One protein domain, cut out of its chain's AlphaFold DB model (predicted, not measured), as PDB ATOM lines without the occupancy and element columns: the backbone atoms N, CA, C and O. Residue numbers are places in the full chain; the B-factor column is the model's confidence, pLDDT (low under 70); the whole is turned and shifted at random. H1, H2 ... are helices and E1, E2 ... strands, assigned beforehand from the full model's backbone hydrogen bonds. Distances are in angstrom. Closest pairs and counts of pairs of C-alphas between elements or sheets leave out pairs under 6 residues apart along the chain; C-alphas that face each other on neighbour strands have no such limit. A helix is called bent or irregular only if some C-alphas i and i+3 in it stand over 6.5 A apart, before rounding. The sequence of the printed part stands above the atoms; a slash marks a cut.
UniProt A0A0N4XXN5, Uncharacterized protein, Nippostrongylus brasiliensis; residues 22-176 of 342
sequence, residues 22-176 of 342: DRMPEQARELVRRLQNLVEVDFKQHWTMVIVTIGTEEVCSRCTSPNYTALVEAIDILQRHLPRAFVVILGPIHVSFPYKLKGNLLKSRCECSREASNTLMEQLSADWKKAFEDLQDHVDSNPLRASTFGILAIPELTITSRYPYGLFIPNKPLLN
ATOM      1  N   ASP A  22     131.846 162.556  79.699       95.88
ATOM      2  CA  ASP A  22     131.523 163.609  78.721       95.88
ATOM      3  C   ASP A  22     132.531 164.773  78.720       95.88
ATOM      4  O   ASP A  22     132.771 165.402  77.690       95.88
ATOM      5  N   ARG A  23     133.139 165.076  79.876       94.56
ATOM      6  CA  ARG A  23     134.103 166.178  80.040       94.56
ATOM      7  C   ARG A  23     135.545 165.772  79.751       94.56
ATOM      8  O   ARG A  23     136.418 166.639  79.688       94.56
ATOM      9  N   MET A  24     135.823 164.484  79.556       96.44
ATOM     10  CA  MET A  24     137.191 164.010  79.342       96.44
ATOM     11  C   MET A  24     137.880 164.616  78.113       96.44
ATOM     12  O   MET A  24     139.043 165.004  78.249       96.44
ATOM     13  N   PRO A  25     137.225 164.780  76.945       98.00
ATOM     14  CA  PRO A  25     137.861 165.424  75.797       98.00
ATOM     15  C   PRO A  25     138.291 166.866  76.083       98.00
ATOM     16  O   PRO A  25     139.326 167.324  75.602       98.00
ATOM     17  N   GLU A  26     137.508 167.604  76.868       96.31
ATOM     18  CA  GLU A  26     137.839 168.972  77.271       96.31
ATOM     19  C   GLU A  26     139.054 168.993  78.213       96.31
ATOM     20  O   GLU A  26     140.007 169.736  77.975       96.31
ATOM     21  N   GLN A  27     139.071 168.116  79.223       95.44
ATOM     22  CA  GLN A  27     140.203 167.975  80.145       95.44
ATOM     23  C   GLN A  27     141.485 167.527  79.430       95.44
ATOM     24  O   GLN A  27     142.567 168.016  79.749       95.44
ATOM     25  N   ALA A  28     141.380 166.648  78.429       97.38
ATOM     26  CA  ALA A  28     142.519 166.218  77.620       97.38
ATOM     27  C   ALA A  28     143.128 167.384  76.824       97.38
ATOM     28  O   ALA A  28     144.347 167.563  76.837       97.38
ATOM     29  N   ARG A  29     142.296 168.217  76.176       97.06
ATOM     30  CA  ARG A  29     142.762 169.429  75.473       97.06
ATOM     31  C   ARG A  29     143.433 170.407  76.432       97.06
ATOM     32  O   ARG A  29     144.490 170.944  76.114       97.06
ATOM     33  N   GLU A  30     142.843 170.607  77.604       94.62
ATOM     34  CA  GLU A  30     143.387 171.501  78.625       94.62
ATOM     35  C   GLU A  30     144.738 171.008  79.162       94.62
ATOM     36  O   GLU A  30     145.676 171.793  79.278       94.62
ATOM     37  N   LEU A  31     144.884 169.703  79.421       95.38
ATOM     38  CA  LEU A  31     146.159 169.115  79.840       95.38
ATOM     39  C   LEU A  31     147.245 169.320  78.779       95.38
ATOM     40  O   LEU A  31     148.359 169.719  79.111       95.38
ATOM     41  N   VAL A  32     146.918 169.075  77.508       95.31
ATOM     42  CA  VAL A  32     147.838 169.302  76.384       95.31
ATOM     43  C   VAL A  32     148.260 170.768  76.321       95.31
ATOM     44  O   VAL A  32     149.451 171.050  76.203       95.31
ATOM     45  N   ARG A  33     147.310 171.701  76.452       94.19
ATOM     46  CA  ARG A  33     147.587 173.142  76.459       94.19
ATOM     47  C   ARG A  33     148.533 173.532  77.601       94.19
ATOM     48  O   ARG A  33     149.509 174.237  77.363       94.19
ATOM     49  N   ARG A  34     148.291 173.042  78.823       92.56
ATOM     50  CA  ARG A  34     149.164 173.301  79.984       92.56
ATOM     51  C   ARG A  34     150.559 172.715  79.799       92.56
ATOM     52  O   ARG A  34     151.540 173.400  80.059       92.56
ATOM     53  N   LEU A  35     150.664 171.484  79.289       92.69
ATOM     54  CA  LEU A  35     151.952 170.853  78.980       92.69
ATOM     55  C   LEU A  35     152.745 171.634  77.928       92.69
ATOM     56  O   LEU A  35     153.955 171.769  78.061       92.69
ATOM     57  N   GLN A  36     152.075 172.173  76.908       90.88
ATOM     58  CA  GLN A  36     152.715 172.996  75.878       90.88
ATOM     59  C   GLN A  36     153.261 174.322  76.414       90.88
ATOM     60  O   GLN A  36     154.244 174.829  75.879       90.88
ATOM     61  N   ASN A  37     152.640 174.863  77.463       89.62
ATOM     62  CA  ASN A  37     153.037 176.119  78.094       89.62
ATOM     63  C   ASN A  37     154.050 175.938  79.236       89.62
ATOM     64  O   ASN A  37     154.581 176.928  79.739       89.62
ATOM     65  N   LEU A  38     154.310 174.700  79.664       89.88
ATOM     66  CA  LEU A  38     155.227 174.404  80.758       89.88
ATOM     67  C   LEU A  38     156.676 174.464  80.257       89.88
ATOM     68  O   LEU A  38     157.128 173.591  79.521       89.88
ATOM     69  N   VAL A  39     157.413 175.501  80.657       84.88
ATOM     70  CA  VAL A  39     158.782 175.760  80.172       84.88
ATOM     71  C   VAL A  39     159.802 174.836  80.845       84.88
ATOM     72  O   VAL A  39     160.839 174.515  80.269       84.88
ATOM     73  N   GLU A  40     159.509 174.376  82.060       86.19
ATOM     74  CA  GLU A  40     160.409 173.571  82.886       86.19
ATOM     75  C   GLU A  40     160.556 172.120  82.401       86.19
ATOM     76  O   GLU A  40     161.491 171.430  82.811       86.19
ATOM     77  N   VAL A  41     159.645 171.635  81.548       85.50
ATOM     78  CA  VAL A  41     159.612 170.234  81.103       85.50
ATOM     79  C   VAL A  41     159.482 170.149  79.588       85.50
ATOM     80  O   VAL A  41     158.462 170.511  79.013       85.50
ATOM     81  N   ASP A  42     160.475 169.543  78.936       90.00
ATOM     82  CA  ASP A  42     160.357 169.165  77.526       90.00
ATOM     83  C   ASP A  42     159.478 167.909  77.371       90.00
ATOM     84  O   ASP A  42     159.967 166.775  77.337       90.00
ATOM     85  N   PHE A  43     158.161 168.107  77.282       90.81
ATOM     86  CA  PHE A  43     157.186 167.023  77.102       90.81
ATOM     87  C   PHE A  43     157.335 166.283  75.759       90.81
ATOM     88  O   PHE A  43     156.731 165.224  75.570       90.81
ATOM     89  N   LYS A  44     158.123 166.813  74.808       91.50
ATOM     90  CA  LYS A  44     158.382 166.136  73.531       91.50
ATOM     91  C   LYS A  44     159.450 165.055  73.671       91.50
ATOM     92  O   LYS A  44     159.372 164.033  72.987       91.50
ATOM     93  N   GLN A  45     160.432 165.265  74.548       91.62
ATOM     94  CA  GLN A  45     161.530 164.319  74.783       91.62
ATOM     95  C   GLN A  45     161.300 163.425  76.006       91.62
ATOM     96  O   GLN A  45     161.680 162.245  75.991       91.62
ATOM     97  N   HIS A  46     160.656 163.953  77.045       93.12
ATOM     98  CA  HIS A  46     160.377 163.226  78.278       93.12
ATOM     99  C   HIS A  46     159.091 162.403  78.199       93.12
ATOM    100  O   HIS A  46     158.128 162.760  77.525       93.12
ATOM    101  N   TRP A  47     159.077 161.285  78.922       93.94
ATOM    102  CA  TRP A  47     157.871 160.482  79.095       93.94
ATOM    103  C   TRP A  47     156.898 161.172  80.045       93.94
ATOM    104  O   TRP A  47     157.270 161.551  81.153       93.94
ATOM    105  N   THR A  48     155.637 161.266  79.627       95.06
ATOM    106  CA  THR A  48     154.548 161.796  80.450       95.06
ATOM    107  C   THR A  48     153.646 160.658  80.918       95.06
ATOM    108  O   THR A  48     153.066 159.940  80.105       95.06
ATOM    109  N   MET A  49     153.504 160.486  82.232       96.00
ATOM    110  CA  MET A  49     152.502 159.581  82.794       96.00
ATOM    111  C   MET A  49     151.218 160.364  83.070       96.00
ATOM    112  O   MET A  49     151.232 161.305  83.863       96.00
ATOM    113  N   VAL A  50     150.114 159.973  82.435       97.38
ATOM    114  CA  VAL A  50     148.799 160.595  82.638       97.38
ATOM    115  C   VAL A  50     147.926 159.622  83.413       97.38
ATOM    116  O   VAL A  50     147.625 158.541  82.920       97.38
ATOM    117  N   ILE A  51     147.528 159.990  84.631       97.12
ATOM    118  CA  ILE A  51     146.614 159.187  85.449       97.12
ATOM    119  C   ILE A  51     145.233 159.826  85.375       97.12
ATOM    120  O   ILE A  51     145.052 160.966  85.800       97.12
ATOM    121  N   VAL A  52     144.267 159.079  84.854       96.81
ATOM    122  CA  VAL A  52     142.870 159.490  84.736       96.81
ATOM    123  C   VAL A  52     142.041 158.657  85.704       96.81
ATOM    124  O   VAL A  52     142.114 157.435  85.685       96.81
ATOM    125  N   THR A  53     141.242 159.307  86.544       95.00
ATOM    126  CA  THR A  53     140.256 158.650  87.415       95.00
ATOM    127  C   THR A  53     138.874 159.167  87.053       95.00
ATOM    128  O   THR A  53     138.635 160.366  87.204       95.00
ATOM    129  N   ILE A  54     137.982 158.298  86.583       95.56
ATOM    130  CA  ILE A  54     136.657 158.692  86.092       95.56
ATOM    131  C   ILE A  54     135.590 157.653  86.464       95.56
ATOM    132  O   ILE A  54     135.906 156.528  86.842       95.56
ATOM    133  N   GLY A  55     134.315 158.033  86.395       93.69
ATOM    134  CA  GLY A  55     133.193 157.105  86.515       93.69
ATOM    135  C   GLY A  55     132.537 157.013  87.879       93.69
ATOM    136  O   GLY A  55     131.365 156.656  87.964       93.69
ATOM    137  N   THR A  56     133.230 157.379  88.962       92.69
ATOM    138  CA  THR A  56     132.578 157.434  90.279       92.69
ATOM    139  C   THR A  56     131.409 158.411  90.279       92.69
ATOM    140  O   THR A  56     130.396 158.094  90.890       92.69
ATOM    141  N   GLU A  57     131.505 159.536  89.570       92.31
ATOM    142  CA  GLU A  57     130.390 160.478  89.454       92.31
ATOM    143  C   GLU A  57     129.200 159.842  88.720       92.31
ATOM    144  O   GLU A  57     128.120 159.759  89.296       92.31
ATOM    145  N   GLU A  58     129.395 159.282  87.519       94.06
ATOM    146  CA  GLU A  58     128.311 158.612  86.783       94.06
ATOM    147  C   GLU A  58     127.652 157.479  87.568       94.06
ATOM    148  O   GLU A  58     126.426 157.382  87.596       94.06
ATOM    149  N   VAL A  59     128.443 156.636  88.236       93.00
ATOM    150  CA  VAL A  59     127.915 155.535  89.051       93.00
ATOM    151  C   VAL A  59     127.129 156.064  90.253       93.00
ATOM    152  O   VAL A  59     126.114 155.474  90.626       93.00
ATOM    153  N   CYS A  60     127.575 157.170  90.852       90.62
ATOM    154  CA  CYS A  60     127.045 157.691  92.107       90.62
ATOM    155  C   CYS A  60     125.780 158.544  91.929       90.62
ATOM    156  O   CYS A  60     124.803 158.345  92.659       90.62
ATOM    157  N   SER A  61     125.785 159.476  90.970       88.12
ATOM    158  CA  SER A  61     124.686 160.426  90.753       88.12
ATOM    159  C   SER A  61     123.692 159.973  89.686       88.12
ATOM    160  O   SER A  61     122.507 160.263  89.817       88.12
ATOM    161  N   ARG A  62     124.129 159.224  88.662       90.81
ATOM    162  CA  ARG A  62     123.283 158.895  87.494       90.81
ATOM    163  C   ARG A  62     123.006 157.399  87.304       90.81
ATOM    164  O   ARG A  62     122.062 157.057  86.603       90.81
ATOM    165  N   CYS A  63     123.806 156.517  87.906       93.94
ATOM    166  CA  CYS A  63     123.853 155.078  87.610       93.94
ATOM    167  C   CYS A  63     123.924 154.769  86.104       93.94
ATOM    168  O   CYS A  63     123.263 153.850  85.620       93.94
ATOM    169  N   THR A  64     124.705 155.548  85.356       95.25
ATOM    170  CA  THR A  64     124.828 155.414  83.899       95.25
ATOM    171  C   THR A  64     126.158 154.799  83.491       95.25
ATOM    172  O   THR A  64     127.196 155.052  84.109       95.25
ATOM    173  N   SER A  65     126.125 154.024  82.412       95.94
ATOM    174  CA  SER A  65     127.302 153.505  81.714       95.94
ATOM    175  C   SER A  65     128.162 154.667  81.168       95.94
ATOM    176  O   SER A  65     127.646 155.778  80.995       95.94
ATOM    177  N   PRO A  66     129.468 154.458  80.919       96.81
ATOM    178  CA  PRO A  66     130.350 155.523  80.446       96.81
ATOM    179  C   PRO A  66     129.987 155.986  79.033       96.81
ATOM    180  O   PRO A  66     129.563 155.192  78.191       96.81
ATOM    181  N   ASN A  67     130.256 157.257  78.728       97.44
ATOM    182  CA  ASN A  67     130.250 157.744  77.356       97.44
ATOM    183  C   ASN A  67     131.514 157.259  76.630       97.44
ATOM    184  O   ASN A  67     132.570 157.894  76.673       97.44
ATOM    185  N   TYR A  68     131.399 156.112  75.956       97.94
ATOM    186  CA  TYR A  68     132.507 155.494  75.224       97.94
ATOM    187  C   TYR A  68     133.078 156.399  74.123       97.94
ATOM    188  O   TYR A  68     134.293 156.468  73.951       97.94
ATOM    189  N   THR A  69     132.235 157.157  73.419       98.31
ATOM    190  CA  THR A  69     132.697 158.091  72.382       98.31
ATOM    191  C   THR A  69     133.598 159.177  72.970       98.31
ATOM    192  O   THR A  69     134.655 159.459  72.411       98.31
ATOM    193  N   ALA A  70     133.231 159.735  74.126       98.19
ATOM    194  CA  ALA A  70     134.048 160.732  74.815       98.19
ATOM    195  C   ALA A  70     135.354 160.136  75.377       98.19
ATOM    196  O   ALA A  70     136.393 160.799  75.346       98.19
ATOM    197  N   LEU A  71     135.330 158.879  75.844       98.00
ATOM    198  CA  LEU A  71     136.540 158.150  76.247       98.00
ATOM    199  C   LEU A  71     137.528 158.030  75.083       98.00
ATOM    200  O   LEU A  71     138.687 158.423  75.220       98.00
ATOM    201  N   VAL A  72     137.061 157.533  73.935       98.00
ATOM    202  CA  VAL A  72     137.877 157.379  72.724       98.00
ATOM    203  C   VAL A  72     138.418 158.728  72.257       98.00
ATOM    204  O   VAL A  72     139.624 158.869  72.060       98.00
ATOM    205  N   GLU A  73     137.566 159.753  72.164       98.25
ATOM    206  CA  GLU A  73     137.984 161.088  71.728       98.25
ATOM    207  C   GLU A  73     139.082 161.668  72.635       98.25
ATOM    208  O   GLU A  73     140.070 162.218  72.142       98.25
ATOM    209  N   ALA A  74     138.945 161.526  73.958       98.19
ATOM    210  CA  ALA A  74     139.941 161.997  74.912       98.19
ATOM    211  C   ALA A  74     141.292 161.289  74.733       98.19
ATOM    212  O   ALA A  74     142.334 161.949  74.712       98.19
ATOM    213  N   ILE A  75     141.286 159.963  74.568       97.38
ATOM    214  CA  ILE A  75     142.510 159.189  74.337       97.38
ATOM    215  C   ILE A  75     143.146 159.548  72.993       97.38
ATOM    216  O   ILE A  75     144.355 159.771  72.946       97.38
ATOM    217  N   ASP A  76     142.358 159.712  71.930       96.12
ATOM    218  CA  ASP A  76     142.863 160.120  70.618       96.12
ATOM    219  C   ASP A  76     143.491 161.525  70.658       96.12
ATOM    220  O   ASP A  76     144.485 161.786  69.974       96.12
ATOM    221  N   ILE A  77     142.933 162.449  71.454       97.50
ATOM    222  CA  ILE A  77     143.525 163.776  71.687       97.50
ATOM    223  C   ILE A  77     144.897 163.630  72.348       97.50
ATOM    224  O   ILE A  77     145.859 164.237  71.867       97.50
ATOM    225  N   LEU A  78     145.008 162.823  73.409       96.62
ATOM    226  CA  LEU A  78     146.282 162.585  74.093       96.62
ATOM    227  C   LEU A  78     147.296 161.912  73.162       96.62
ATOM    228  O   LEU A  78     148.429 162.376  73.077       96.62
ATOM    229  N   GLN A  79     146.891 160.882  72.415       94.56
ATOM    230  CA  GLN A  79     147.754 160.167  71.472       94.56
ATOM    231  C   GLN A  79     148.282 161.079  70.359       94.56
ATOM    232  O   GLN A  79     149.445 160.969  69.974       94.56
ATOM    233  N   ARG A  80     147.456 162.001  69.849       94.31
ATOM    234  CA  ARG A  80     147.869 162.949  68.803       94.31
ATOM    235  C   ARG A  80     148.868 163.999  69.285       94.31
ATOM    236  O   ARG A  80     149.692 164.441  68.488       94.31
ATOM    237  N   HIS A  81     148.786 164.426  70.544       95.38
ATOM    238  CA  HIS A  81     149.550 165.583  71.031       95.38
ATOM    239  C   HIS A  81     150.698 165.231  71.980       95.38
ATOM    240  O   HIS A  81     151.612 166.042  72.139       95.38
ATOM    241  N   LEU A  82     150.676 164.051  72.603       95.06
ATOM    242  CA  LEU A  82     151.726 163.589  73.506       95.06
ATOM    243  C   LEU A  82     152.588 162.534  72.803       95.06
ATOM    244  O   LEU A  82     152.180 161.378  72.696       95.06
ATOM    245  N   PRO A  83     153.804 162.885  72.345       93.94
ATOM    246  CA  PRO A  83     154.629 161.961  71.568       93.94
ATOM    247  C   PRO A  83     155.151 160.784  72.400       93.94
ATOM    248  O   PRO A  83     155.467 159.732  71.844       93.94
ATOM    249  N   ARG A  84     155.277 160.958  73.721       95.38
ATOM    250  CA  ARG A  84     155.778 159.957  74.670       95.38
ATOM    251  C   ARG A  84     154.894 159.937  75.905       95.38
ATOM    252  O   ARG A  84     155.098 160.732  76.824       95.38
ATOM    253  N   ALA A  85     153.909 159.048  75.929       95.75
ATOM    254  CA  ALA A  85     152.971 158.992  77.038       95.75
ATOM    255  C   ALA A  85     152.593 157.574  77.448       95.75
ATOM    256  O   ALA A  85     152.434 156.674  76.625       95.75
ATOM    257  N   PHE A  86     152.410 157.413  78.755       96.31
ATOM    258  CA  PHE A  86     151.766 156.253  79.345       96.31
ATOM    259  C   PHE A  86     150.505 156.712  80.073       96.31
ATOM    260  O   PHE A  86     150.584 157.412  81.086       96.31
ATOM    261  N   VAL A  87     149.345 156.356  79.530       97.31
ATOM    262  CA  VAL A  87     148.039 156.746  80.064       97.31
ATOM    263  C   VAL A  87     147.487 155.607  80.912       97.31
ATOM    264  O   VAL A  87     147.268 154.509  80.414       97.31
ATOM    265  N   VAL A  88     147.240 155.859  82.191       97.75
ATOM    266  CA  VAL A  88     146.571 154.919  83.093       97.75
ATOM    267  C   VAL A  88     145.179 155.457  83.368       97.75
ATOM    268  O   VAL A  88     145.039 156.461  84.067       97.75
ATOM    269  N   ILE A  89     144.156 154.807  82.819       97.44
ATOM    270  CA  ILE A  89     142.759 155.178  83.047       97.44
ATOM    271  C   ILE A  89     142.130 154.217  84.051       97.44
ATOM    272  O   ILE A  89     142.195 153.000  83.903       97.44
ATOM    273  N   LEU A  90     141.560 154.784  85.109       96.50
ATOM    274  CA  LEU A  90     140.954 154.088  86.234       96.50
ATOM    275  C   LEU A  90     139.463 154.393  86.247       96.50
ATOM    276  O   LEU A  90     139.068 155.562  86.291       96.50
ATOM    277  N   GLY A  91     138.659 153.339  86.211       95.62
ATOM    278  CA  GLY A  91     137.215 153.431  86.328       95.62
ATOM    279  C   GLY A  91     136.739 153.665  87.768       95.62
ATOM    280  O   GLY A  91     137.533 154.023  88.651       95.62
ATOM    281  N   PRO A  92     135.436 153.454  88.021       94.69
ATOM    282  CA  PRO A  92     134.802 153.753  89.292       94.69
ATOM    283  C   PRO A  92     135.502 153.100  90.484       94.69
ATOM    284  O   PRO A  92     136.025 151.987  90.426       94.69
ATOM    285  N   ILE A  93     135.493 153.805  91.610       93.56
ATOM    286  CA  ILE A  93     136.006 153.284  92.872       93.56
ATOM    287  C   ILE A  93     135.078 152.181  93.408       93.56
ATOM    288  O   ILE A  93     133.851 152.306  93.423       93.56
ATOM    289  N   HIS A  94     135.683 151.133  93.956       92.75
ATOM    290  CA  HIS A  94     135.009 150.062  94.675       92.75
ATOM    291  C   HIS A  94     135.689 149.806  96.005       92.75
ATOM    292  O   HIS A  94     136.808 149.302  96.063       92.75
ATOM    293  N   VAL A  95     135.021 150.160  97.102       92.38
ATOM    294  CA  VAL A  95     135.574 149.956  98.447       92.38
ATOM    295  C   VAL A  95     134.785 148.868  99.147       92.38
ATOM    296  O   VAL A  95     133.572 148.988  99.276       92.38
ATOM    297  N   SER A  96     135.460 147.835  99.643       91.81
ATOM    298  CA  SER A  96     134.790 146.680 100.242       91.81
ATOM    299  C   SER A  96     135.485 146.161 101.504       91.81
ATOM    300  O   SER A  96     136.621 146.515 101.843       91.81
ATOM    301  N   PHE A  97     134.758 145.315 102.235       89.31
ATOM    302  CA  PHE A  97     135.322 144.506 103.310       89.31
ATOM    303  C   PHE A  97     136.008 143.259 102.731       89.31
ATOM    304  O   PHE A  97     135.482 142.693 101.771       89.31
ATOM    305  N   PRO A  98     137.079 142.730 103.359       85.44
ATOM    306  CA  PRO A  98     137.758 141.525 102.880       85.44
ATOM    307  C   PRO A  98     136.832 140.303 102.828       85.44
ATOM    308  O   PRO A  98     136.936 139.481 101.929       85.44
ATOM    309  N   TYR A  99     135.876 140.211 103.758       86.62
ATOM    310  CA  TYR A  99     134.884 139.130 103.812       86.62
ATOM    311  C   TYR A  99     133.635 139.387 102.947       86.62
ATOM    312  O   TYR A  99     132.756 138.533 102.873       86.62
ATOM    313  N   LYS A 100     133.511 140.562 102.310       87.75
ATOM    314  CA  LYS A 100     132.356 140.940 101.477       87.75
ATOM    315  C   LYS A 100     132.811 141.707 100.234       87.75
ATOM    316  O   LYS A 100     132.442 142.863 100.041       87.75
ATOM    317  N   LEU A 101     133.589 141.043  99.378       85.06
ATOM    318  CA  LEU A 101     134.220 141.663  98.206       85.06
ATOM    319  C   LEU A 101     133.223 142.260  97.209       85.06
ATOM    320  O   LEU A 101     133.515 143.295  96.630       85.06
ATOM    321  N   LYS A 102     132.032 141.669  97.052       86.06
ATOM    322  CA  LYS A 102     130.972 142.199  96.172       86.06
ATOM    323  C   LYS A 102     130.256 143.434  96.738       86.06
ATOM    324  O   LYS A 102     129.532 144.114  96.024       86.06
ATOM    325  N   GLY A 103     130.404 143.722  98.032       86.69
ATOM    326  CA  GLY A 103     129.713 144.836  98.677       86.69
ATOM    327  C   GLY A 103     130.474 146.147  98.520       86.69
ATOM    328  O   GLY A 103     131.359 146.415  99.331       86.69
ATOM    329  N   ASN A 104     130.094 146.976  97.544       90.56
ATOM    330  CA  ASN A 104     130.653 148.319  97.393       90.56
ATOM    331  C   ASN A 104     130.070 149.283  98.442       90.56
ATOM    332  O   ASN A 104     128.867 149.554  98.461       90.56
ATOM    333  N   LEU A 105     130.923 149.845  99.296       91.25
ATOM    334  CA  LEU A 105     130.549 150.849 100.292       91.25
ATOM    335  C   LEU A 105     130.104 152.177  99.667       91.25
ATOM    336  O   LEU A 105     129.433 152.953 100.350       91.25
ATOM    337  N   LEU A 106     130.440 152.451  98.404       89.31
ATOM    338  CA  LEU A 106     129.912 153.623  97.707       89.31
ATOM    339  C   LEU A 106     128.407 153.523  97.464       89.31
ATOM    340  O   LEU A 106     127.735 154.548  97.533       89.31
ATOM    341  N   LYS A 107     127.848 152.309  97.319       89.94
ATOM    342  CA  LYS A 107     126.410 152.114  97.073       89.94
ATOM    343  C   LYS A 107     125.548 152.858  98.096       89.94
ATOM    344  O   LYS A 107     124.617 153.548  97.720       89.94
ATOM    345  N   SER A 108     125.863 152.757  99.389       88.94
ATOM    346  CA  SER A 108     125.062 153.388 100.450       88.94
ATOM    347  C   SER A 108     125.318 154.887 100.644       88.94
ATOM    348  O   SER A 108     124.614 155.519 101.430       88.94
ATOM    349  N   ARG A 109     126.325 155.454  99.970       90.38
ATOM    350  CA  ARG A 109     126.750 156.863 100.090       90.38
ATOM    351  C   ARG A 109     126.347 157.720  98.893       90.38
ATOM    352  O   ARG A 109     126.529 158.931  98.942       90.38
ATOM    353  N   CYS A 110     125.857 157.079  97.844       90.06
ATOM    354  CA  CYS A 110     125.526 157.679  96.566       90.06
ATOM    355  C   CYS A 110     124.019 157.788  96.400       90.06
ATOM    356  O   CYS A 110     123.294 156.892  96.821       90.06
ATOM    357  N   GLU A 111     123.556 158.878  95.797       88.44
ATOM    358  CA  GLU A 111     122.130 159.170  95.649       88.44
ATOM    359  C   GLU A 111     121.428 158.093  94.816       88.44
ATOM    360  O   GLU A 111     120.588 157.365  95.343       88.44
ATOM    361  N   CYS A 112     121.867 157.895  93.570       91.44
ATOM    362  CA  CYS A 112     121.278 156.899  92.682       91.44
ATOM    363  C   CYS A 112     121.600 155.462  93.129       91.44
ATOM    364  O   CYS A 112     120.715 154.608  93.240       91.44
ATOM    365  N   SER A 113     122.869 155.175  93.450       89.44
ATOM    366  CA  SER A 113     123.279 153.798  93.761       89.44
ATOM    367  C   SER A 113     122.604 153.240  95.020       89.44
ATOM    368  O   SER A 113     122.448 152.022  95.150       89.44
ATOM    369  N   ARG A 114     122.208 154.093  95.977       90.81
ATOM    370  CA  ARG A 114     121.564 153.659  97.226       90.81
ATOM    371  C   ARG A 114     120.224 152.990  96.955       90.81
ATOM    372  O   ARG A 114     119.959 151.943  97.547       90.81
ATOM    373  N   GLU A 115     119.457 153.551  96.032       90.31
ATOM    374  CA  GLU A 115     118.111 153.105  95.655       90.31
ATOM    375  C   GLU A 115     118.136 152.045  94.544       90.31
ATOM    376  O   GLU A 115     117.231 151.217  94.459       90.31
ATOM    377  N   ALA A 116     119.213 151.996  93.755       91.62
ATOM    378  CA  ALA A 116     119.413 150.997  92.713       91.62
ATOM    379  C   ALA A 116     119.380 149.546  93.236       91.62
ATOM    380  O   ALA A 116     119.914 149.225  94.310       91.62
ATOM    381  N   SER A 117     118.814 148.642  92.429       93.06
ATOM    382  CA  SER A 117     118.871 147.200  92.678       93.06
ATOM    383  C   SER A 117     120.304 146.675  92.534       93.06
ATOM    384  O   SER A 117     121.131 147.239  91.817       93.06
ATOM    385  N   ASN A 118     120.615 145.556  93.195       91.12
ATOM    386  CA  ASN A 118     121.935 144.934  93.041       91.12
ATOM    387  C   ASN A 118     122.182 144.475  91.596       91.12
ATOM    388  O   ASN A 118     123.295 144.622  91.111       91.12
ATOM    389  N   THR A 119     121.147 143.994  90.901       93.94
ATOM    390  CA  THR A 119     121.241 143.568  89.497       93.94
ATOM    391  C   THR A 119     121.607 144.724  88.570       93.94
ATOM    392  O   THR A 119     122.458 144.557  87.702       93.94
ATOM    393  N   LEU A 120     121.033 145.912  88.794       93.81
ATOM    394  CA  LEU A 120     121.377 147.118  88.043       93.81
ATOM    395  C   LEU A 120     122.840 147.510  88.272       93.81
ATOM    396  O   LEU A 120     123.549 147.814  87.321       93.81
ATOM    397  N   MET A 121     123.314 147.464  89.520       92.75
ATOM    398  CA  MET A 121     124.709 147.798  89.837       92.75
ATOM    399  C   MET A 121     125.706 146.777  89.267       92.75
ATOM    400  O   MET A 121     126.797 147.161  88.850       92.75
ATOM    401  N   GLU A 122     125.346 145.492  89.237       93.19
ATOM    402  CA  GLU A 122     126.148 144.438  88.604       93.19
ATOM    403  C   GLU A 122     126.230 144.635  87.086       93.19
ATOM    404  O   GLU A 122     127.320 144.558  86.521       93.19
ATOM    405  N   GLN A 123     125.108 144.957  86.436       95.38
ATOM    406  CA  GLN A 123     125.082 145.284  85.010       95.38
ATOM    407  C   GLN A 123     125.902 146.540  84.709       95.38
ATOM    408  O   GLN A 123     126.714 146.537  83.792       95.38
ATOM    409  N   LEU A 124     125.766 147.583  85.528       95.25
ATOM    410  CA  LEU A 124     126.537 148.811  85.383       95.25
ATOM    411  C   LEU A 124     128.047 148.549  85.497       95.25
ATOM    412  O   LEU A 124     128.823 149.041  84.683       95.25
ATOM    413  N   SER A 125     128.478 147.734  86.464       94.50
ATOM    414  CA  SER A 125     129.881 147.312  86.583       94.50
ATOM    415  C   SER A 125     130.361 146.556  85.334       94.50
ATOM    416  O   SER A 125     131.472 146.798  84.858       94.50
ATOM    417  N   ALA A 126     129.515 145.695  84.756       96.38
ATOM    418  CA  ALA A 126     129.822 144.990  83.513       96.38
ATOM    419  C   ALA A 126     129.942 145.940  82.306       96.38
ATOM    420  O   ALA A 126     130.856 145.772  81.501       96.38
ATOM    421  N   ASP A 127     129.088 146.959  82.209       97.38
ATOM    422  CA  ASP A 127     129.154 147.968  81.147       97.38
ATOM    423  C   ASP A 127     130.447 148.792  81.225       97.38
ATOM    424  O   ASP A 127     131.112 149.010  80.212       97.38
ATOM    425  N   TRP A 128     130.840 149.215  82.433       97.12
ATOM    426  CA  TRP A 128     132.114 149.903  82.669       97.12
ATOM    427  C   TRP A 128     133.309 149.025  82.305       97.12
ATOM    428  O   TRP A 128     134.241 149.491  81.648       97.12
ATOM    429  N   LYS A 129     133.262 147.744  82.687       97.12
ATOM    430  CA  LYS A 129     134.286 146.769  82.318       97.12
ATOM    431  C   LYS A 129     134.422 146.651  80.804       97.12
ATOM    432  O   LYS A 129     135.523 146.824  80.291       97.12
ATOM    433  N   LYS A 130     133.306 146.433  80.111       98.31
ATOM    434  CA  LYS A 130     133.278 146.294  78.657       98.31
ATOM    435  C   LYS A 130     133.818 147.541  77.956       98.31
ATOM    436  O   LYS A 130     134.686 147.426  77.106       98.31
ATOM    437  N   ALA A 131     133.375 148.732  78.353       98.25
ATOM    438  CA  ALA A 131     133.837 149.975  77.736       98.25
ATOM    439  C   ALA A 131     135.352 150.198  77.885       98.25
ATOM    440  O   ALA A 131     135.981 150.771  77.000       98.25
ATOM    441  N   PHE A 132     135.947 149.765  79.000       97.69
ATOM    442  CA  PHE A 132     137.390 149.881  79.229       97.69
ATOM    443  C   PHE A 132     138.188 148.826  78.459       97.69
ATOM    444  O   PHE A 132     139.269 149.143  77.970       97.69
ATOM    445  N   GLU A 133     137.656 147.610  78.320       97.06
ATOM    446  CA  GLU A 133     138.212 146.573  77.437       97.06
ATOM    447  C   GLU A 133     138.190 147.054  75.977       97.06
ATOM    448  O   GLU A 133     139.240 147.126  75.341       97.06
ATOM    449  N   ASP A 134     137.040 147.536  75.500       97.94
ATOM    450  CA  ASP A 134     136.875 148.088  74.152       97.94
ATOM    451  C   ASP A 134     137.795 149.309  73.910       97.94
ATOM    452  O   ASP A 134     138.245 149.554  72.790       97.94
ATOM    453  N   LEU A 135     138.086 150.112  74.942       97.50
ATOM    454  CA  LEU A 135     139.000 151.259  74.845       97.50
ATOM    455  C   LEU A 135     140.468 150.817  74.759       97.50
ATOM    456  O   LEU A 135     141.241 151.402  73.998       97.50
ATOM    457  N   GLN A 136     140.857 149.806  75.541       96.25
ATOM    458  CA  GLN A 136     142.188 149.204  75.464       96.25
ATOM    459  C   GLN A 136     142.416 148.618  74.065       96.25
ATOM    460  O   GLN A 136     143.435 148.917  73.438       96.25
ATOM    461  N   ASP A 137     141.436 147.875  73.549       95.75
ATOM    462  CA  ASP A 137     141.482 147.256  72.224       95.75
ATOM    463  C   ASP A 137     141.521 148.297  71.099       95.75
ATOM    464  O   ASP A 137     142.289 148.133  70.149       95.75
ATOM    465  N   HIS A 138     140.772 149.401  71.209       94.88
ATOM    466  CA  HIS A 138     140.834 150.520  70.253       94.88
ATOM    467  C   HIS A 138     142.262 151.054  70.089       94.88
ATOM    468  O   HIS A 138     142.725 151.276  68.970       94.88
ATOM    469  N   VAL A 139     142.995 151.220  71.194       93.94
ATOM    470  CA  VAL A 139     144.382 151.699  71.146       93.94
ATOM    471  C   VAL A 139     145.327 150.599  70.668       93.94
ATOM    472  O   VAL A 139     146.156 150.847  69.792       93.94
ATOM    473  N   ASP A 140     145.218 149.388  71.207       92.50
ATOM    474  CA  ASP A 140     146.162 148.305  70.917       92.50
ATOM    475  C   ASP A 140     146.054 147.788  69.475       92.50
ATOM    476  O   ASP A 140     147.077 147.440  68.879       92.50
ATOM    477  N   SER A 141     144.851 147.806  68.891       92.12
ATOM    478  CA  SER A 141     144.597 147.408  67.499       92.12
ATOM    479  C   SER A 141     144.910 148.497  66.468       92.12
ATOM    480  O   SER A 141     144.982 148.198  65.274       92.12
ATOM    481  N   ASN A 142     145.136 149.744  66.893       90.31
ATOM    482  CA  ASN A 142     145.410 150.851  65.985       90.31
ATOM    483  C   ASN A 142     146.778 150.668  65.285       90.31
ATOM    484  O   ASN A 142     147.823 150.775  65.937       90.31
ATOM    485  N   PRO A 143     146.821 150.468  63.950       85.56
ATOM    486  CA  PRO A 143     148.071 150.237  63.222       85.56
ATOM    487  C   PRO A 143     148.984 151.470  63.184       85.56
ATOM    488  O   PRO A 143     150.183 151.345  62.944       85.56
ATOM    489  N   LEU A 144     148.432 152.663  63.427       84.38
ATOM    490  CA  LEU A 144     149.169 153.925  63.482       84.38
ATOM    491  C   LEU A 144     149.663 154.251  64.900       84.38
ATOM    492  O   LEU A 144     150.200 155.337  65.133       84.38
ATOM    493  N   ARG A 145     149.479 153.346  65.871       84.44
ATOM    494  CA  ARG A 145     149.933 153.567  67.242       84.44
ATOM    495  C   ARG A 145     151.457 153.663  67.303       84.44
ATOM    496  O   ARG A 145     152.180 152.735  66.943       84.44
ATOM    497  N   ALA A 146     151.946 154.778  67.842       86.25
ATOM    498  CA  ALA A 146     153.361 154.945  68.138       86.25
ATOM    499  C   ALA A 146     153.800 153.974  69.246       86.25
ATOM    500  O   ALA A 146     153.113 153.804  70.253       86.25
ATOM    501  N   SER A 147     154.995 153.394  69.119       88.44
ATOM    502  CA  SER A 147     155.586 152.549  70.172       88.44
ATOM    503  C   SER A 147     155.861 153.311  71.477       88.44
ATOM    504  O   SER A 147     156.040 152.700  72.528       88.44
ATOM    505  N   THR A 148     155.871 154.643  71.413       92.00
ATOM    506  CA  THR A 148     156.051 155.571  72.532       92.00
ATOM    507  C   THR A 148     154.740 156.014  73.184       92.00
ATOM    508  O   THR A 148     154.762 156.841  74.094       92.00
ATOM    509  N   PHE A 149     153.601 155.476  72.747       93.50
ATOM    510  CA  PHE A 149     152.303 155.706  73.370       93.50
ATOM    511  C   PHE A 149     151.708 154.377  73.836       93.50
ATOM    512  O   PHE A 149     151.591 153.421  73.060       93.50
ATOM    513  N   GLY A 150     151.337 154.314  75.112       93.00
ATOM    514  CA  GLY A 150     150.686 153.150  75.702       93.00
ATOM    515  C   GLY A 150     149.556 153.554  76.633       93.00
ATOM    516  O   GLY A 150     149.653 154.565  77.330       93.00
ATOM    517  N   ILE A 151     148.512 152.733  76.673       95.31
ATOM    518  CA  ILE A 151     147.401 152.860  77.613       95.31
ATOM    519  C   ILE A 151     147.332 151.624  78.516       95.31
ATOM    520  O   ILE A 151     147.716 150.522  78.117       95.31
ATOM    521  N   LEU A 152     146.866 151.830  79.743       96.25
ATOM    522  CA  LEU A 152     146.400 150.791  80.644       96.25
ATOM    523  C   LEU A 152     145.013 151.183  81.157       96.25
ATOM    524  O   LEU A 152     144.894 152.070  82.008       96.25
ATOM    525  N   ALA A 153     143.981 150.519  80.641       96.75
ATOM    526  CA  ALA A 153     142.608 150.695  81.086       96.75
ATOM    527  C   ALA A 153     142.262 149.707  82.201       96.75
ATOM    528  O   ALA A 153     142.180 148.500  81.990       96.75
ATOM    529  N   ILE A 154     142.068 150.223  83.416       95.56
ATOM    530  CA  ILE A 154     141.642 149.434  84.570       95.56
ATOM    531  C   ILE A 154     140.192 149.807  84.893       95.56
ATOM    532  O   ILE A 154     139.942 150.935  85.325       95.56
ATOM    533  N   PRO A 155     139.233 148.885  84.716       93.88
ATOM    534  CA  PRO A 155     137.806 149.207  84.759       93.88
ATOM    535  C   PRO A 155     137.289 149.586  86.146       93.88
ATOM    536  O   PRO A 155     136.222 150.175  86.263       93.88
ATOM    537  N   GLU A 156     138.028 149.257  87.206       91.88
ATOM    538  CA  GLU A 156     137.604 149.513  88.577       91.88
ATOM    539  C   GLU A 156     138.811 149.729  89.498       91.88
ATOM    540  O   GLU A 156     139.801 148.992  89.445       91.88
ATOM    541  N   LEU A 157     138.717 150.728  90.378       92.12
ATOM    542  CA  LEU A 157     139.700 150.973  91.431       92.12
ATOM    543  C   LEU A 157     139.237 150.297  92.723       92.12
ATOM    544  O   LEU A 157     138.449 150.850  93.492       92.12
ATOM    545  N   THR A 158     139.754 149.101  92.990       90.06
ATOM    546  CA  THR A 158     139.308 148.268  94.116       90.06
ATOM    547  C   THR A 158     140.142 148.488  95.381       90.06
ATOM    548  O   THR A 158     141.350 148.259  95.378       90.06
ATOM    549  N   ILE A 159     139.511 148.848  96.499       90.31
ATOM    550  CA  ILE A 159     140.158 149.023  97.806       90.31
ATOM    551  C   ILE A 159     139.507 148.087  98.825       90.31
ATOM    552  O   ILE A 159     138.362 148.279  99.233       90.31
ATOM    553  N   THR A 160     140.267 147.106  99.300       88.69
ATOM    554  CA  THR A 160     139.851 146.199 100.374       88.69
ATOM    555  C   THR A 160     140.444 146.661 101.709       88.69
ATOM    556  O   THR A 160     141.624 147.007 101.823       88.69
ATOM    557  N   SER A 161     139.625 146.724 102.763       88.69
ATOM    558  CA  SER A 161     140.115 147.098 104.095       88.69
ATOM    559  C   SER A 161     139.282 146.512 105.222       88.69
ATOM    560  O   SER A 161     138.062 146.474 105.133       88.69
ATOM    561  N   ARG A 162     139.930 146.144 106.338       88.31
ATOM    562  CA  ARG A 162     139.243 145.755 107.585       88.31
ATOM    563  C   ARG A 162     138.373 146.875 108.166       88.31
ATOM    564  O   ARG A 162     137.368 146.587 108.802       88.31
ATOM    565  N   TYR A 163     138.734 148.136 107.914       90.31
ATOM    566  CA  TYR A 163     138.008 149.315 108.397       90.31
ATOM    567  C   TYR A 163     137.688 150.278 107.237       90.31
ATOM    568  O   TYR A 163     138.166 151.415 107.226       90.31
ATOM    569  N   PRO A 164     136.891 149.848 106.241       90.69
ATOM    570  CA  PRO A 164     136.713 150.581 104.989       90.69
ATOM    571  C   PRO A 164     135.869 151.852 105.169       90.69
ATOM    572  O   PRO A 164     136.051 152.822 104.440       90.69
ATOM    573  N   TYR A 165     135.008 151.908 106.194       91.69
ATOM    574  CA  TYR A 165     134.269 153.123 106.564       91.69
ATOM    575  C   TYR A 165     135.197 154.312 106.855       91.69
ATOM    576  O   TYR A 165     134.897 155.430 106.444       91.69
ATOM    577  N   GLY A 166     136.344 154.062 107.496       92.50
ATOM    578  CA  GLY A 166     137.332 155.086 107.840       92.50
ATOM    579  C   GLY A 166     138.146 155.612 106.655       92.50
ATOM    580  O   GLY A 166     139.055 156.415 106.860       92.50
ATOM    581  N   LEU A 167     137.863 155.160 105.429       93.75
ATOM    582  CA  LEU A 167     138.496 155.645 104.198       93.75
ATOM    583  C   LEU A 167     137.700 156.767 103.524       93.75
ATOM    584  O   LEU A 167     138.223 157.421 102.624       93.75
ATOM    585  N   PHE A 168     136.467 157.010 103.967       94.38
ATOM    586  CA  PHE A 168     135.589 158.040 103.422       94.38
ATOM    587  C   PHE A 168     135.543 159.285 104.306       94.38
ATOM    588  O   PHE A 168     135.845 159.250 105.503       94.38
ATOM    589  N   ILE A 169     135.133 160.394 103.705       92.88
ATOM    590  CA  ILE A 169     134.618 161.547 104.437       92.88
ATOM    591  C   ILE A 169     133.229 161.166 104.991       92.88
ATOM    592  O   ILE A 169     132.438 160.559 104.261       92.88
ATOM    593  N   PRO A 170     132.903 161.480 106.261       88.19
ATOM    594  CA  PRO A 170     131.597 161.159 106.836       88.19
ATOM    595  C   PRO A 170     130.440 161.652 105.958       88.19
ATOM    596  O   PRO A 170     130.422 162.811 105.552       88.19
ATOM    597  N   ASN A 171     129.492 160.756 105.666       81.44
ATOM    598  CA  ASN A 171     128.288 161.006 104.860       81.44
ATOM    599  C   ASN A 171     128.524 161.535 103.434       81.44
ATOM    600  O   ASN A 171     127.584 162.018 102.811       81.44
ATOM    601  N   LYS A 172     129.747 161.442 102.897       87.88
ATOM    602  CA  LYS A 172     130.043 161.825 101.512       87.88
ATOM    603  C   LYS A 172     130.600 160.637 100.724       87.88
ATOM    604  O   LYS A 172     131.358 159.840 101.287       87.88
ATOM    605  N   PRO A 173     130.319 160.536  99.414       88.62
ATOM    606  CA  PRO A 173     130.896 159.516  98.535       88.62
ATOM    607  C   PRO A 173     132.342 159.849  98.117       88.62
ATOM    608  O   PRO A 173     132.777 159.526  97.020       88.62
ATOM    609  N   LEU A 174     133.108 160.510  98.991       91.44
ATOM    610  CA  LEU A 174     134.459 160.995  98.711       91.44
ATOM    611  C   LEU A 174     135.463 160.322  99.641       91.44
ATOM    612  O   LEU A 174     135.224 160.202 100.848       91.44
ATOM    613  N   LEU A 175     136.604 159.905  99.090       93.56
ATOM    614  CA  LEU A 175     137.709 159.385  99.887       93.56
ATOM    615  C   LEU A 175     138.315 160.504 100.741       93.56
ATOM    616  O   LEU A 175     138.464 161.646 100.315       93.56
ATOM    617  N   ASN A 176     138.689 160.167 101.970       94.44
ATOM    618  CA  ASN A 176     139.510 161.041 102.796       94.44
ATOM    619  C   ASN A 176     141.001 160.832 102.465       94.44
ATOM    620  O   ASN A 176     141.370 159.992 101.640       94.44
TER     621      ASN A 176
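This is residues 22 to 176 of the 342 residues of an uncharacterized protein of Nippostrongylus brasiliensis (UniProt A0A0N4XXN5). A small wall of three parallel strands, E1, E2 and E4, has helices H3 and H5 along one face, with H1 side by side with H3. Beyond one end of this wall, E2 and E4 run on at an angle into E3 and E5, a second parallel pair, with the short helices H2, H4 and H6 at that end. The printed part has 155 residues with six named helices and five named strands, in the order H1 E1 H2 H3 E2 E3 H4 H5 E4 E5 H6, of mixed class. It is compact, with a radius of gyration of the C-alphas of 17.2 A and spans of 46 by 32 by 26 A; residues 37 to 42 stand free.

H1, residues 22 to 37, begins at C-alpha 22 (131.523, 163.609, 78.721) and measures 24.9 A; it is irregular, with C-alphas 22 and 25 at 7.2 A. E1 is residues 48 to 53, 16.2 A, H2 56 to 62, and H3 68 to 81, 20.2 A. E2 is 85 to 90, 15.9 A, E3 93 to 96, and H4 111 to 115. H5, residues 118 to 140, measures 33.0 A and begins at (121.935, 144.934, 93.041). E4 is 149 to 154, 16.7 A, E5 157 to 160, and H6 164 to 167, ending at (138.496, 155.645, 104.198).

The sheet runs E1 E2 E4, parallel throughout: N 50 and O 86 are 2.9 A apart, N 152 and O 87 2.8 A. E1, H2, H3 and E2 form a strand-helix-strand unit, two parallel neighbour strands with helices between, its crossover right-handed. H3 and H5 lie on the same face, two layers, at heights over the sheet of 10.7 A and 8.5 A, both along the strands. H3 touches H5 with residues 68 to 72 alone, the closest C-alphas being those of Tyr 68 and Ala 131, 6.2 A. H1 touches H3 at a shallow tilt of 11 degrees, the same way, closest at Pro 25 and Ala 74, C-alphas 4.1 A apart. E2 runs on into E3 at 48 degrees and E4 into E5 at 45 degrees. E3 and E5 are parallel, with N 94 and O 157 at 2.8 A. H2 touches H4, closest at the C-alphas of Ser 61 and Cys 112, 5.3 A. The closest C-alphas of E3 and H6 are those of Ser 96 and Pro 164, 6.4 A. Every O i to N i+4 pair is within hydrogen-bond range in H2, H3 and H5; H1 has 11 of 12, H4 0 of 1 with 1 of 2 O i to N i+3 pairs, and H6 is too short for one.

The two C-alphas farthest apart, those of Val 39 and Ser 117, are 50.6 A apart. The printed part has no cut, and its long link is E3 to H4, 14 residues. Mean pLDDT of the printed part is 93.1, and no printed residue is under 70.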